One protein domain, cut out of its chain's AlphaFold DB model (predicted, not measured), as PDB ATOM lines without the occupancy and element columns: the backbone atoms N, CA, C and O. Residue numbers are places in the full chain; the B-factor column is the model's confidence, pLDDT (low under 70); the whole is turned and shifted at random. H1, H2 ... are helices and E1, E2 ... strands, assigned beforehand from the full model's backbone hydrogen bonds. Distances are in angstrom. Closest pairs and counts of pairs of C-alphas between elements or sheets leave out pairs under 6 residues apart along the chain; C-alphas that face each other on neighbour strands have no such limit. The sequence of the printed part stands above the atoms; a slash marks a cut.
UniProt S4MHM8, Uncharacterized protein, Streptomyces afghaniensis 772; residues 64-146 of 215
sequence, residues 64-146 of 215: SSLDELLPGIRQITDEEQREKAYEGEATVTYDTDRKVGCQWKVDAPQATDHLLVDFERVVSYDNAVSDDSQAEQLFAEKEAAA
ATOM      1  N   SER A  64      -9.997   9.030 138.977       96.50
ATOM      2  CA  SER A  64      -8.630   9.335 139.424       96.50
ATOM      3  C   SER A  64      -8.134   8.393 140.525       96.50
ATOM      4  O   SER A  64      -6.968   8.023 140.537       96.50
ATOM      5  N   SER A  65      -9.011   7.978 141.445       97.12
ATOM      6  CA  SER A  65      -8.660   7.000 142.481       97.12
ATOM      7  C   SER A  65      -8.506   5.599 141.893       97.12
ATOM      8  O   SER A  65      -7.606   4.867 142.295       97.12
ATOM      9  N   LEU A  66      -9.339   5.238 140.911       97.38
ATOM     10  CA  LEU A  66      -9.176   3.989 140.164       97.38
ATOM     11  C   LEU A  66      -7.858   3.982 139.373       97.38
ATOM     12  O   LEU A  66      -7.174   2.970 139.367       97.38
ATOM     13  N   ASP A  67      -7.438   5.104 138.791       95.94
ATOM     14  CA  ASP A  67      -6.158   5.217 138.075       95.94
ATOM     15  C   ASP A  67      -4.931   5.007 138.968       95.94
ATOM     16  O   ASP A  67      -3.899   4.503 138.504       95.94
ATOM     17  N   GLU A  68      -5.027   5.435 140.227       95.31
ATOM     18  CA  GLU A  68      -3.975   5.289 141.236       95.31
ATOM     19  C   GLU A  68      -3.923   3.865 141.802       95.31
ATOM     20  O   GLU A  68      -2.836   3.306 141.945       95.31
ATOM     21  N   LEU A  69      -5.083   3.279 142.111       95.12
ATOM     22  CA  LEU A  69      -5.190   1.968 142.762       95.12
ATOM     23  C   LEU A  69      -5.170   0.792 141.777       95.12
ATOM     24  O   LEU A  69      -4.758  -0.303 142.146       95.12
ATOM     25  N   LEU A  70      -5.622   1.009 140.541       96.25
ATOM     26  CA  LEU A  70      -5.773  -0.001 139.491       96.25
ATOM     27  C   LEU A  70      -5.091   0.476 138.194       96.25
ATOM     28  O   LEU A  70      -5.739   0.649 137.155       96.25
ATOM     29  N   PRO A  71      -3.760   0.679 138.201       94.19
ATOM     30  CA  PRO A  71      -3.031   1.242 137.064       94.19
ATOM     31  C   PRO A  71      -3.122   0.395 135.784       94.19
ATOM     32  O   PRO A  71      -2.788   0.888 134.702       94.19
ATOM     33  N   GLY A  72      -3.562  -0.863 135.880       95.38
ATOM     34  CA  GLY A  72      -3.855  -1.719 134.733       95.38
ATOM     35  C   GLY A  72      -4.975  -1.195 133.825       95.38
ATOM     36  O   GLY A  72      -4.917  -1.436 132.622       95.38
ATOM     37  N   ILE A  73      -5.937  -0.410 134.335       96.06
ATOM     38  CA  ILE A  73      -7.083   0.062 133.532       96.06
ATOM     39  C   ILE A  73      -6.587   0.939 132.378       96.06
ATOM     40  O   ILE A  73      -6.980   0.761 131.226       96.06
ATOM     41  N   ARG A  74      -5.625   1.825 132.656       94.62
ATOM     42  CA  ARG A  74      -5.017   2.717 131.654       94.62
ATOM     43  C   ARG A  74      -4.192   1.991 130.590       94.62
ATOM     44  O   ARG A  74      -3.855   2.592 129.574       94.62
ATOM     45  N   GLN A  75      -3.840   0.730 130.824       94.06
ATOM     46  CA  GLN A  75      -3.050  -0.080 129.895       94.06
ATOM     47  C   GLN A  75      -3.934  -0.833 128.892       94.06
ATOM     48  O   GLN A  75      -3.422  -1.349 127.899       94.06
ATOM     49  N   ILE A  76      -5.253  -0.870 129.118       94.75
ATOM     50  CA  ILE A  76      -6.221  -1.454 128.191       94.75
ATOM     51  C   ILE A  76      -6.304  -0.558 126.950       94.75
ATOM     52  O   ILE A  76      -6.740   0.594 127.017       94.75
ATOM     53  N   THR A  77      -5.858  -1.078 125.807       95.75
ATOM     54  CA  THR A  77      -5.794  -0.322 124.545       95.75
ATOM     55  C   THR A  77      -7.147  -0.172 123.863       95.75
ATOM     56  O   THR A  77      -7.353   0.787 123.125       95.75
ATOM     57  N   ASP A  78      -8.042  -1.133 124.082       97.12
ATOM     58  CA  ASP A  78      -9.408  -1.099 123.572       97.12
ATOM     59  C   ASP A  78     -10.267  -0.150 124.421       97.12
ATOM     60  O   ASP A  78     -10.284  -0.254 125.648       97.12
ATOM     61  N   GLU A  79     -10.933   0.814 123.780       97.06
ATOM     62  CA  GLU A  79     -11.689   1.856 124.485       97.06
ATOM     63  C   GLU A  79     -12.878   1.274 125.249       97.06
ATOM     64  O   GLU A  79     -13.039   1.559 126.431       97.06
ATOM     65  N   GLU A  80     -13.672   0.417 124.602       97.69
ATOM     66  CA  GLU A  80     -14.894  -0.138 125.190       97.69
ATOM     67  C   GLU A  80     -14.567  -1.033 126.395       97.69
ATOM     68  O   GLU A  80     -15.224  -0.968 127.436       97.69
ATOM     69  N   GLN A  81     -13.507  -1.840 126.296       96.81
ATOM     70  CA  GLN A  81     -13.012  -2.634 127.422       96.81
ATOM     71  C   GLN A  81     -12.501  -1.760 128.563       96.81
ATOM     72  O   GLN A  81     -12.682  -2.116 129.728       96.81
ATOM     73  N   ARG A  82     -11.869  -0.626 128.249       97.00
ATOM     74  CA  ARG A  82     -11.366   0.299 129.263       97.00
ATOM     75  C   ARG A  82     -12.499   1.036 129.969       97.00
ATOM     76  O   ARG A  82     -12.475   1.122 131.193       97.00
ATOM     77  N   GLU A  83     -13.496   1.520 129.233       97.19
ATOM     78  CA  GLU A  83     -14.707   2.119 129.806       97.19
ATOM     79  C   GLU A  83     -15.405   1.129 130.740       97.19
ATOM     80  O   GLU A  83     -15.640   1.445 131.907       97.19
ATOM     81  N   LYS A  84     -15.599  -0.115 130.287       96.75
ATOM     82  CA  LYS A  84     -16.165  -1.188 131.110       96.75
ATOM     83  C   LYS A  84     -15.327  -1.504 132.352       96.75
ATOM     84  O   LYS A  84     -15.875  -1.832 133.400       96.75
ATOM     85  N   ALA A  85     -14.003  -1.411 132.261       96.81
ATOM     86  CA  ALA A  85     -13.136  -1.605 133.416       96.81
ATOM     87  C   ALA A  85     -13.305  -0.494 134.468       96.81
ATOM     88  O   ALA A  85     -13.174  -0.785 135.653       96.81
ATOM     89  N   TYR A  86     -13.639   0.744 134.081       97.88
ATOM     90  CA  TYR A  86     -13.966   1.801 135.047       97.88
ATOM     91  C   TYR A  86     -15.333   1.609 135.708       97.88
ATOM     92  O   TYR A  86     -15.483   1.992 136.867       97.88
ATOM     93  N   GLU A  87     -16.307   1.010 135.016       97.56
ATOM     94  CA  GLU A  87     -17.650   0.767 135.568       97.56
ATOM     95  C   GLU A  87     -17.625  -0.133 136.808       97.56
ATOM     96  O   GLU A  87     -18.453   0.043 137.697       97.56
ATOM     97  N   GLY A  88     -16.674  -1.067 136.889       97.56
ATOM     98  CA  GLY A  88     -16.644  -2.070 137.952       97.56
ATOM     99  C   GLY A  88     -17.785  -3.080 137.848       97.56
ATOM    100  O   GLY A  88     -18.600  -3.066 136.925       97.56
ATOM    101  N   GLU A  89     -17.828  -4.009 138.795       98.06
ATOM    102  CA  GLU A  89     -18.864  -5.035 138.870       98.06
ATOM    103  C   GLU A  89     -19.525  -5.008 140.247       98.06
ATOM    104  O   GLU A  89     -18.863  -5.181 141.272       98.06
ATOM    105  N   ALA A  90     -20.845  -4.818 140.281       97.19
ATOM    106  CA  ALA A  90     -21.603  -4.882 141.524       97.19
ATOM    107  C   ALA A  90     -21.467  -6.273 142.165       97.19
ATOM    108  O   ALA A  90     -21.649  -7.303 141.510       97.19
ATOM    109  N   THR A  91     -21.171  -6.315 143.461       96.62
ATOM    110  CA  THR A  91     -21.034  -7.576 144.188       96.62
ATOM    111  C   THR A  91     -22.404  -8.192 144.457       96.62
ATOM    112  O   THR A  91     -23.383  -7.514 144.774       96.62
ATOM    113  N   VAL A  92     -22.488  -9.518 144.332       94.12
ATOM    114  CA  VAL A  92     -23.724 -10.249 144.625       94.12
ATOM    115  C   VAL A  92     -23.894 -10.367 146.138       94.12
ATOM    116  O   VAL A  92     -23.051 -10.934 146.829       94.12
ATOM    117  N   THR A  93     -25.026  -9.888 146.643       91.62
ATOM    118  CA  THR A  93     -25.435 -10.029 148.043       91.62
ATOM    119  C   THR A  93     -26.922 -10.347 148.124       91.62
ATOM    120  O   THR A  93     -27.718  -9.887 147.309       91.62
ATOM    121  N   TYR A  94     -27.296 -11.151 149.116       92.31
ATOM    122  CA  TYR A  94     -28.695 -11.461 149.416       92.31
ATOM    123  C   TYR A  94     -29.292 -10.509 150.459       92.31
ATOM    124  O   TYR A  94     -30.504 -10.494 150.649       92.31
ATOM    125  N   ASP A  95     -28.449  -9.717 151.125       92.06
ATOM    126  CA  ASP A  95     -28.840  -8.740 152.143       92.06
ATOM    127  C   ASP A  95     -28.735  -7.321 151.570       92.06
ATOM    128  O   ASP A  95     -27.981  -6.484 152.060       92.06
ATOM    129  N   THR A  96     -29.456  -7.064 150.476       86.88
ATOM    130  CA  THR A  96     -29.402  -5.786 149.740       86.88
ATOM    131  C   THR A  96     -29.942  -4.599 150.543       86.88
ATOM    132  O   THR A  96     -29.651  -3.453 150.216       86.88
ATOM    133  N   ASP A  97     -30.712  -4.859 151.605       87.12
ATOM    134  CA  ASP A  97     -31.230  -3.822 152.508       87.12
ATOM    135  C   ASP A  97     -30.168  -3.316 153.497       87.12
ATOM    136  O   ASP A  97     -30.305  -2.223 154.065       87.12
ATOM    137  N   ARG A  98     -29.112  -4.109 153.731       90.69
ATOM    138  CA  ARG A  98     -28.022  -3.771 154.656       90.69
ATOM    139  C   ARG A  98     -26.664  -3.655 153.992       90.69
ATOM    140  O   ARG A  98     -25.824  -2.945 154.539       90.69
ATOM    141  N   LYS A  99     -26.429  -4.313 152.859       95.19
ATOM    142  CA  LYS A  99     -25.134  -4.319 152.177       95.19
ATOM    143  C   LYS A  99     -25.292  -4.189 150.672       95.19
ATOM    144  O   LYS A  99     -26.156  -4.821 150.076       95.19
ATOM    145  N   VAL A 100     -24.401  -3.420 150.069       97.12
ATOM    146  CA  VAL A 100     -24.144  -3.381 148.624       97.12
ATOM    147  C   VAL A 100     -22.646  -3.201 148.432       97.12
ATOM    148  O   VAL A 100     -21.990  -2.626 149.298       97.12
ATOM    149  N   GLY A 101     -22.096  -3.657 147.316       97.31
ATOM    150  CA  GLY A 101     -20.682  -3.452 147.042       97.31
ATOM    151  C   GLY A 101     -20.365  -3.437 145.561       97.31
ATOM    152  O   GLY A 101     -21.206  -3.749 144.717       97.31
ATOM    153  N   CYS A 102     -19.141  -3.036 145.263       98.38
ATOM    154  CA  CYS A 102     -18.568  -3.050 143.934       98.38
ATOM    155  C   CYS A 102     -17.153  -3.601 144.004       98.38
ATOM    156  O   CYS A 102     -16.410  -3.334 144.954       98.38
ATOM    157  N   GLN A 103     -16.788  -4.371 142.992       98.06
ATOM    158  CA  GLN A 103     -15.453  -4.902 142.841       98.06
ATOM    159  C   GLN A 103     -14.872  -4.547 141.481       98.06
ATOM    160  O   GLN A 103     -15.564  -4.471 140.467       98.06
ATOM    161  N   TRP A 104     -13.557  -4.418 141.474       98.50
ATOM    162  CA  TRP A 104     -12.746  -4.329 140.283       98.50
ATOM    163  C   TRP A 104     -11.663  -5.388 140.365       98.50
ATOM    164  O   TRP A 104     -11.046  -5.608 141.412       98.50
ATOM    165  N   LYS A 105     -11.414  -6.025 139.228       97.25
ATOM    166  CA  LYS A 105     -10.264  -6.885 139.009       97.25
ATOM    167  C   LYS A 105      -9.647  -6.483 137.685       97.25
ATOM    168  O   LYS A 105     -10.325  -6.517 136.661       97.25
ATOM    169  N   VAL A 106      -8.371  -6.130 137.714       96.19
ATOM    170  CA  VAL A 106      -7.679  -5.607 136.543       96.19
ATOM    171  C   VAL A 106      -6.351  -6.322 136.393       96.19
ATOM    172  O   VAL A 106      -5.471  -6.216 137.243       96.19
ATOM    173  N   ASP A 107      -6.212  -7.066 135.302       91.62
ATOM    174  CA  ASP A 107      -4.972  -7.756 134.978       91.62
ATOM    175  C   ASP A 107      -3.998  -6.779 134.297       91.62
ATOM    176  O   ASP A 107      -4.328  -6.154 133.287       91.62
ATOM    177  N   ALA A 108      -2.784  -6.660 134.834       86.75
ATOM    178  CA  ALA A 108      -1.677  -5.913 134.247       86.75
ATOM    179  C   ALA A 108      -0.475  -6.850 133.994       86.75
ATOM    180  O   ALA A 108      -0.391  -7.937 134.568       86.75
ATOM    181  N   PRO A 109       0.511  -6.456 133.163       86.69
ATOM    182  CA  PRO A 109       1.631  -7.330 132.797       86.69
ATOM    183  C   PRO A 109       2.479  -7.829 133.975       86.69
ATOM    184  O   PRO A 109       3.163  -8.839 133.843       86.69
ATOM    185  N   GLN A 110       2.484  -7.099 135.095       86.69
ATOM    186  CA  GLN A 110       3.313  -7.398 136.268       86.69
ATOM    187  C   GLN A 110       2.509  -7.933 137.461       86.69
ATOM    188  O   GLN A 110       3.082  -8.600 138.320       86.69
ATOM    189  N   ALA A 111       1.212  -7.630 137.535       90.19
ATOM    190  CA  ALA A 111       0.343  -7.987 138.650       90.19
ATOM    191  C   ALA A 111      -1.131  -7.906 138.239       90.19
ATOM    192  O   ALA A 111      -1.476  -7.214 137.285       90.19
ATOM    193  N   THR A 112      -1.992  -8.584 138.992       94.88
ATOM    194  CA  THR A 112      -3.435  -8.340 138.961       94.88
ATOM    195  C   THR A 112      -3.795  -7.492 140.168       94.88
ATOM    196  O   THR A 112      -3.558  -7.906 141.306       94.88
ATOM    197  N   ASP A 113      -4.392  -6.334 139.916       95.44
ATOM    198  CA  ASP A 113      -4.856  -5.426 140.956       95.44
ATOM    199  C   ASP A 113      -6.345  -5.659 141.230       95.44
ATOM    200  O   ASP A 113      -7.142  -5.939 140.326       95.44
ATOM    201  N   HIS A 114      -6.722  -5.555 142.502       97.00
ATOM    202  CA  HIS A 114      -8.083  -5.772 142.970       97.00
ATOM    203  C   HIS A 114      -8.514  -4.628 143.881       97.00
ATOM    204  O   HIS A 114      -7.776  -4.238 144.785       97.00
ATOM    205  N   LEU A 115      -9.739  -4.150 143.688       97.62
ATOM    206  CA  LEU A 115     -10.393  -3.219 144.598       97.62
ATOM    207  C   LEU A 115     -11.769  -3.772 144.948       97.62
ATOM    208  O   LEU A 115     -12.518  -4.168 144.062       97.62
ATOM    209  N   LEU A 116     -12.096  -3.790 146.235       97.25
ATOM    210  CA  LEU A 116     -13.418  -4.136 146.742       97.25
ATOM    211  C   LEU A 116     -13.897  -2.990 147.628       97.25
ATOM    212  O   LEU A 116     -13.184  -2.572 148.540       97.25
ATOM    213  N   VAL A 117     -15.097  -2.496 147.351       97.12
ATOM    214  CA  VAL A 117     -15.764  -1.460 148.138       97.12
ATOM    215  C   VAL A 117     -17.125  -1.983 148.553       97.12
ATOM    216  O   VAL A 117     -17.959  -2.266 147.701       97.12
ATOM    217  N   ASP A 118     -17.357  -2.060 149.860       95.50
ATOM    218  CA  ASP A 118     -18.641  -2.453 150.433       95.50
ATOM    219  C   ASP A 118     -19.229  -1.297 151.246       95.50
ATOM    220  O   ASP A 118     -18.561  -0.706 152.099       95.50
ATOM    221  N   PHE A 119     -20.509  -1.011 151.025       94.81
ATOM    222  CA  PHE A 119     -21.313  -0.152 151.881       94.81
ATOM    223  C   PHE A 119     -22.185  -1.011 152.785       94.81
ATOM    224  O   PHE A 119     -22.931  -1.872 152.323       94.81
ATOM    225  N   GLU A 120     -22.109  -0.745 154.085       93.56
ATOM    226  CA  GLU A 120     -22.897  -1.416 155.110       93.56
ATOM    227  C   GLU A 120     -23.736  -0.384 155.858       93.56
ATOM    228  O   GLU A 120     -23.224   0.616 156.363       93.56
ATOM    229  N   ARG A 121     -25.040  -0.635 155.942       93.75
ATOM    230  CA  ARG A 121     -25.945   0.166 156.753       93.75
ATOM    231  C   ARG A 121     -25.824  -0.278 158.203       93.75
ATOM    232  O   ARG A 121     -26.133  -1.421 158.540       93.75
ATOM    233  N   VAL A 122     -25.434   0.656 159.058       92.81
ATOM    234  CA  VAL A 122     -25.343   0.452 160.502       92.81
ATOM    235  C   VAL A 122     -26.587   1.030 161.165       92.81
ATOM    236  O   VAL A 122     -27.056   2.098 160.783       92.81
ATOM    237  N   VAL A 123     -27.136   0.290 162.125       90.75
ATOM    238  CA  VAL A 123     -28.263   0.724 162.953       90.75
ATOM    239  C   VAL A 123     -27.918   0.421 164.401       90.75
ATOM    240  O   VAL A 123     -27.587  -0.723 164.729       90.75
ATOM    241  N   SER A 124     -28.004   1.432 165.254       90.19
ATOM    242  CA  SER A 124     -27.965   1.259 166.696       90.19
ATOM    243  C   SER A 124     -29.330   0.784 167.194       90.19
ATOM    244  O   SER A 124     -30.372   1.325 166.832       90.19
ATOM    245  N   TYR A 125     -29.331  -0.234 168.053       89.25
ATOM    246  CA  TYR A 125     -30.533  -0.646 168.790       89.25
ATOM    247  C   TYR A 125     -30.619   0.003 170.174       89.25
ATOM    248  O   TYR A 125     -31.611  -0.180 170.880       89.25
ATOM    249  N   ASP A 126     -29.585   0.744 170.569       90.69
ATOM    250  CA  ASP A 126     -29.602   1.569 171.765       90.69
ATOM    251  C   ASP A 126     -30.087   2.972 171.389       90.69
ATOM    252  O   ASP A 126     -29.444   3.678 170.613       90.69
ATOM    253  N   ASN A 127     -31.215   3.386 171.967       85.75
ATOM    254  CA  ASN A 127     -31.822   4.694 171.710       85.75
ATOM    255  C   ASN A 127     -30.950   5.875 172.175       85.75
ATOM    256  O   ASN A 127     -31.252   7.019 171.830       85.75
ATOM    257  N   ALA A 128     -29.908   5.615 172.972       90.19
ATOM    258  CA  ALA A 128     -28.927   6.606 173.404       90.19
ATOM    259  C   ALA A 128     -27.705   6.716 172.469       90.19
ATOM    260  O   ALA A 128     -26.919   7.649 172.623       90.19
ATOM    261  N   VAL A 129     -27.531   5.799 171.510       91.62
ATOM    262  CA  VAL A 129     -26.388   5.768 170.581       91.62
ATOM    263  C   VAL A 129     -26.888   6.027 169.163       91.62
ATOM    264  O   VAL A 129     -27.796   5.347 168.695       91.62
ATOM    265  N   SER A 130     -26.299   7.004 168.467       91.25
ATOM    266  CA  SER A 130     -26.645   7.261 167.065       91.25
ATOM    267  C   SER A 130     -26.065   6.196 166.139       91.25
ATOM    268  O   SER A 130     -24.997   5.639 166.402       91.25
ATOM    269  N   ASP A 131     -26.745   5.959 165.019       91.69
ATOM    270  CA  ASP A 131     -26.274   5.050 163.970       91.69
ATOM    271  C   ASP A 131     -24.872   5.443 163.471       91.69
ATOM    272  O   ASP A 131     -24.024   4.577 163.260       91.69
ATOM    273  N   ASP A 132     -24.612   6.748 163.347       91.31
ATOM    274  CA  ASP A 132     -23.318   7.283 162.916       91.31
ATOM    275  C   ASP A 132     -22.210   6.981 163.945       91.31
ATOM    276  O   ASP A 132     -21.147   6.491 163.570       91.31
ATOM    277  N   SER A 133     -22.471   7.160 165.250       93.31
ATOM    278  CA  SER A 133     -21.491   6.826 166.302       93.31
ATOM    279  C   SER A 133     -21.202   5.322 166.345       93.31
ATOM    280  O   SER A 133     -20.056   4.896 166.500       93.31
ATOM    281  N   GLN A 134     -22.243   4.502 166.169       94.62
ATOM    282  CA  GLN A 134     -22.103   3.051 166.072       94.62
ATOM    283  C   GLN A 134     -21.280   2.651 164.836       94.62
ATOM    284  O   GLN A 134     -20.477   1.719 164.911       94.62
ATOM    285  N   ALA A 135     -21.454   3.345 163.707       93.31
ATOM    286  CA  ALA A 135     -20.699   3.098 162.483       93.31
ATOM    287  C   ALA A 135     -19.217   3.467 162.635       93.31
ATOM    288  O   ALA A 135     -18.356   2.683 162.231       93.31
ATOM    289  N   GLU A 136     -18.915   4.610 163.255       93.88
ATOM    290  CA  GLU A 136     -17.543   5.038 163.554       93.88
ATOM    291  C   GLU A 136     -16.811   4.020 164.434       93.88
ATOM    292  O   GLU A 136     -15.678   3.639 164.135       93.88
ATOM    293  N   GLN A 137     -17.476   3.518 165.479       95.31
ATOM    294  CA  GLN A 137     -16.895   2.504 166.355       95.31
ATOM    295  C   GLN A 137     -16.591   1.202 165.599       95.31
ATOM    296  O   GLN A 137     -15.479   0.681 165.692       95.31
ATOM    297  N   LEU A 138     -17.547   0.704 164.805       95.19
ATOM    298  CA  LEU A 138     -17.351  -0.502 163.992       95.19
ATOM    299  C   LEU A 138     -16.220  -0.332 162.971       95.19
ATOM    300  O   LEU A 138     -15.472  -1.277 162.717       95.19
ATOM    301  N   PHE A 139     -16.089   0.855 162.376       94.19
ATOM    302  CA  PHE A 139     -14.995   1.152 161.457       94.19
ATOM    303  C   PHE A 139     -13.641   1.103 162.172       94.19
ATOM    304  O   PHE A 139     -12.744   0.402 161.708       94.19
ATOM    305  N   ALA A 140     -13.512   1.769 163.324       95.19
ATOM    306  CA  ALA A 140     -12.273   1.784 164.103       95.19
ATOM    307  C   ALA A 140     -11.845   0.372 164.548       95.19
ATOM    308  O   ALA A 140     -10.661   0.035 164.519       95.19
ATOM    309  N   GLU A 141     -12.803  -0.483 164.914       96.81
ATOM    310  CA  GLU A 141     -12.540  -1.890 165.241       96.81
ATOM    311  C   GLU A 141     -12.017  -2.676 164.029       96.81
ATOM    312  O   GLU A 141     -11.022  -3.400 164.147       96.81
ATOM    313  N   LYS A 142     -12.644  -2.513 162.855       95.56
ATOM    314  CA  LYS A 142     -12.198  -3.149 161.603       95.56
ATOM    315  C   LYS A 142     -10.812  -2.652 161.177       95.56
ATOM    316  O   LYS A 142      -9.975  -3.465 160.795       95.56
ATOM    317  N   GLU A 143     -10.551  -1.350 161.277       94.19
ATOM    318  CA  GLU A 143      -9.249  -0.745 160.971       94.19
ATOM    319  C   GLU A 143      -8.147  -1.309 161.879       94.19
ATOM    320  O   GLU A 143      -7.104  -1.756 161.395       94.19
ATOM    321  N   ALA A 144      -8.394  -1.367 163.191       93.88
ATOM    322  CA  ALA A 144      -7.445  -1.925 164.149       93.88
ATOM    323  C   ALA A 144      -7.165  -3.416 163.888       93.88
ATOM    324  O   ALA A 144      -6.014  -3.855 163.977       93.88
ATOM    325  N   ALA A 145      -8.199  -4.187 163.531       96.81
ATOM    326  CA  ALA A 145      -8.080  -5.603 163.184       96.81
ATOM    327  C   ALA A 145      -7.359  -5.844 161.845       96.81
ATOM    328  O   ALA A 145      -6.781  -6.910 161.643       96.81
ATOM    329  N   ALA A 146      -7.366  -4.863 160.938       94.69
ATOM    330  CA  ALA A 146      -6.713  -4.965 159.637       94.69
ATOM    331  C   ALA A 146      -5.180  -4.838 159.707       94.69
ATOM    332  O   ALA A 146      -4.509  -5.113 158.715       94.69
TER     333      ALA A 146
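This is residues 64 to 146 of the 215 residues of an uncharacterized protein of Streptomyces afghaniensis 772 (UniProt S4MHM8). What is the main shape here? A long hairpin of two strands, E1 and E2, is the spine of a loose, drawn-out model, with two short helices near it: H1 comes near E2 at Leu 69, and H2 lies beside E1, coming near it with residues 85 to 87. At its open end a loop leads to H3, which folds back as a separate arm, its residues 139 to 145 sticking out with residue 146. How is it made up and how large is it? The printed part has 83 residues, with three named helices and two named strands in the order H1, H2, E1, E2, H3; the class is mixed, helices and strands, and the sheet, in the order E1 - E2, is antiparallel. It is loose, with a radius of gyration of the C-alphas of 17.0 A, and a rod in outline, spanning 54 by 27 by 20 A.

Where are the strands? E1 is residues 99 to 107, 26.7 A from first to last C-alpha, beginning at C-alpha 99 at (-25.134, -4.319, 152.177). E2 is residues 112 to 120, 26.2 A long. Where are the helices? H1 is residues 64 to 69, 8.8 A long, and H2 is residues 79 to 87, 12.6 A long. H3, residues 131 to 145, is 21.1 A long and ends at C-alpha 145 at (-8.080, -5.603, 163.184).

How do the strands pair? E1 and E2 form a hairpin, antiparallel at 173 degrees between their directions. N 102 and O 117 are 2.8 A apart and N 115 and O 104 are 3.0 A apart, within hydrogen-bond range. What comes near the hairpin? The closest C-alphas of H1 and E2 are those of Leu 69 and Leu 115, 7.6 A apart. Those of H2 and E1 are Ala 85 and Trp 104, 7.4 A apart. Residues 89 to 90 make a short antiparallel pairing with residues 102 to 103 of E1. How do the helices stand? H1 and H2 are close but not clearly touching, their closest C-alphas, Leu 66 and Tyr 86, 7.3 A apart, and about perpendicular at 84 degrees. H3 is apart from H1, H2 and E1. In H1, H2 and H3 every O i to N i+4 pair is within hydrogen-bond range.

How far does it reach? The two C-alphas farthest apart are those of Thr 77 and Ala 128, 54.5 A. How is it linked? The printed part has no cut. The link from H2 to E1 is long, with 11 residues; that from E1 to E2 is tight, and those from H1 to H2 and from E2 to H3 are short. How confident is the model? The mean pLDDT of the printed part is 94.4, and no printed residue is under 70.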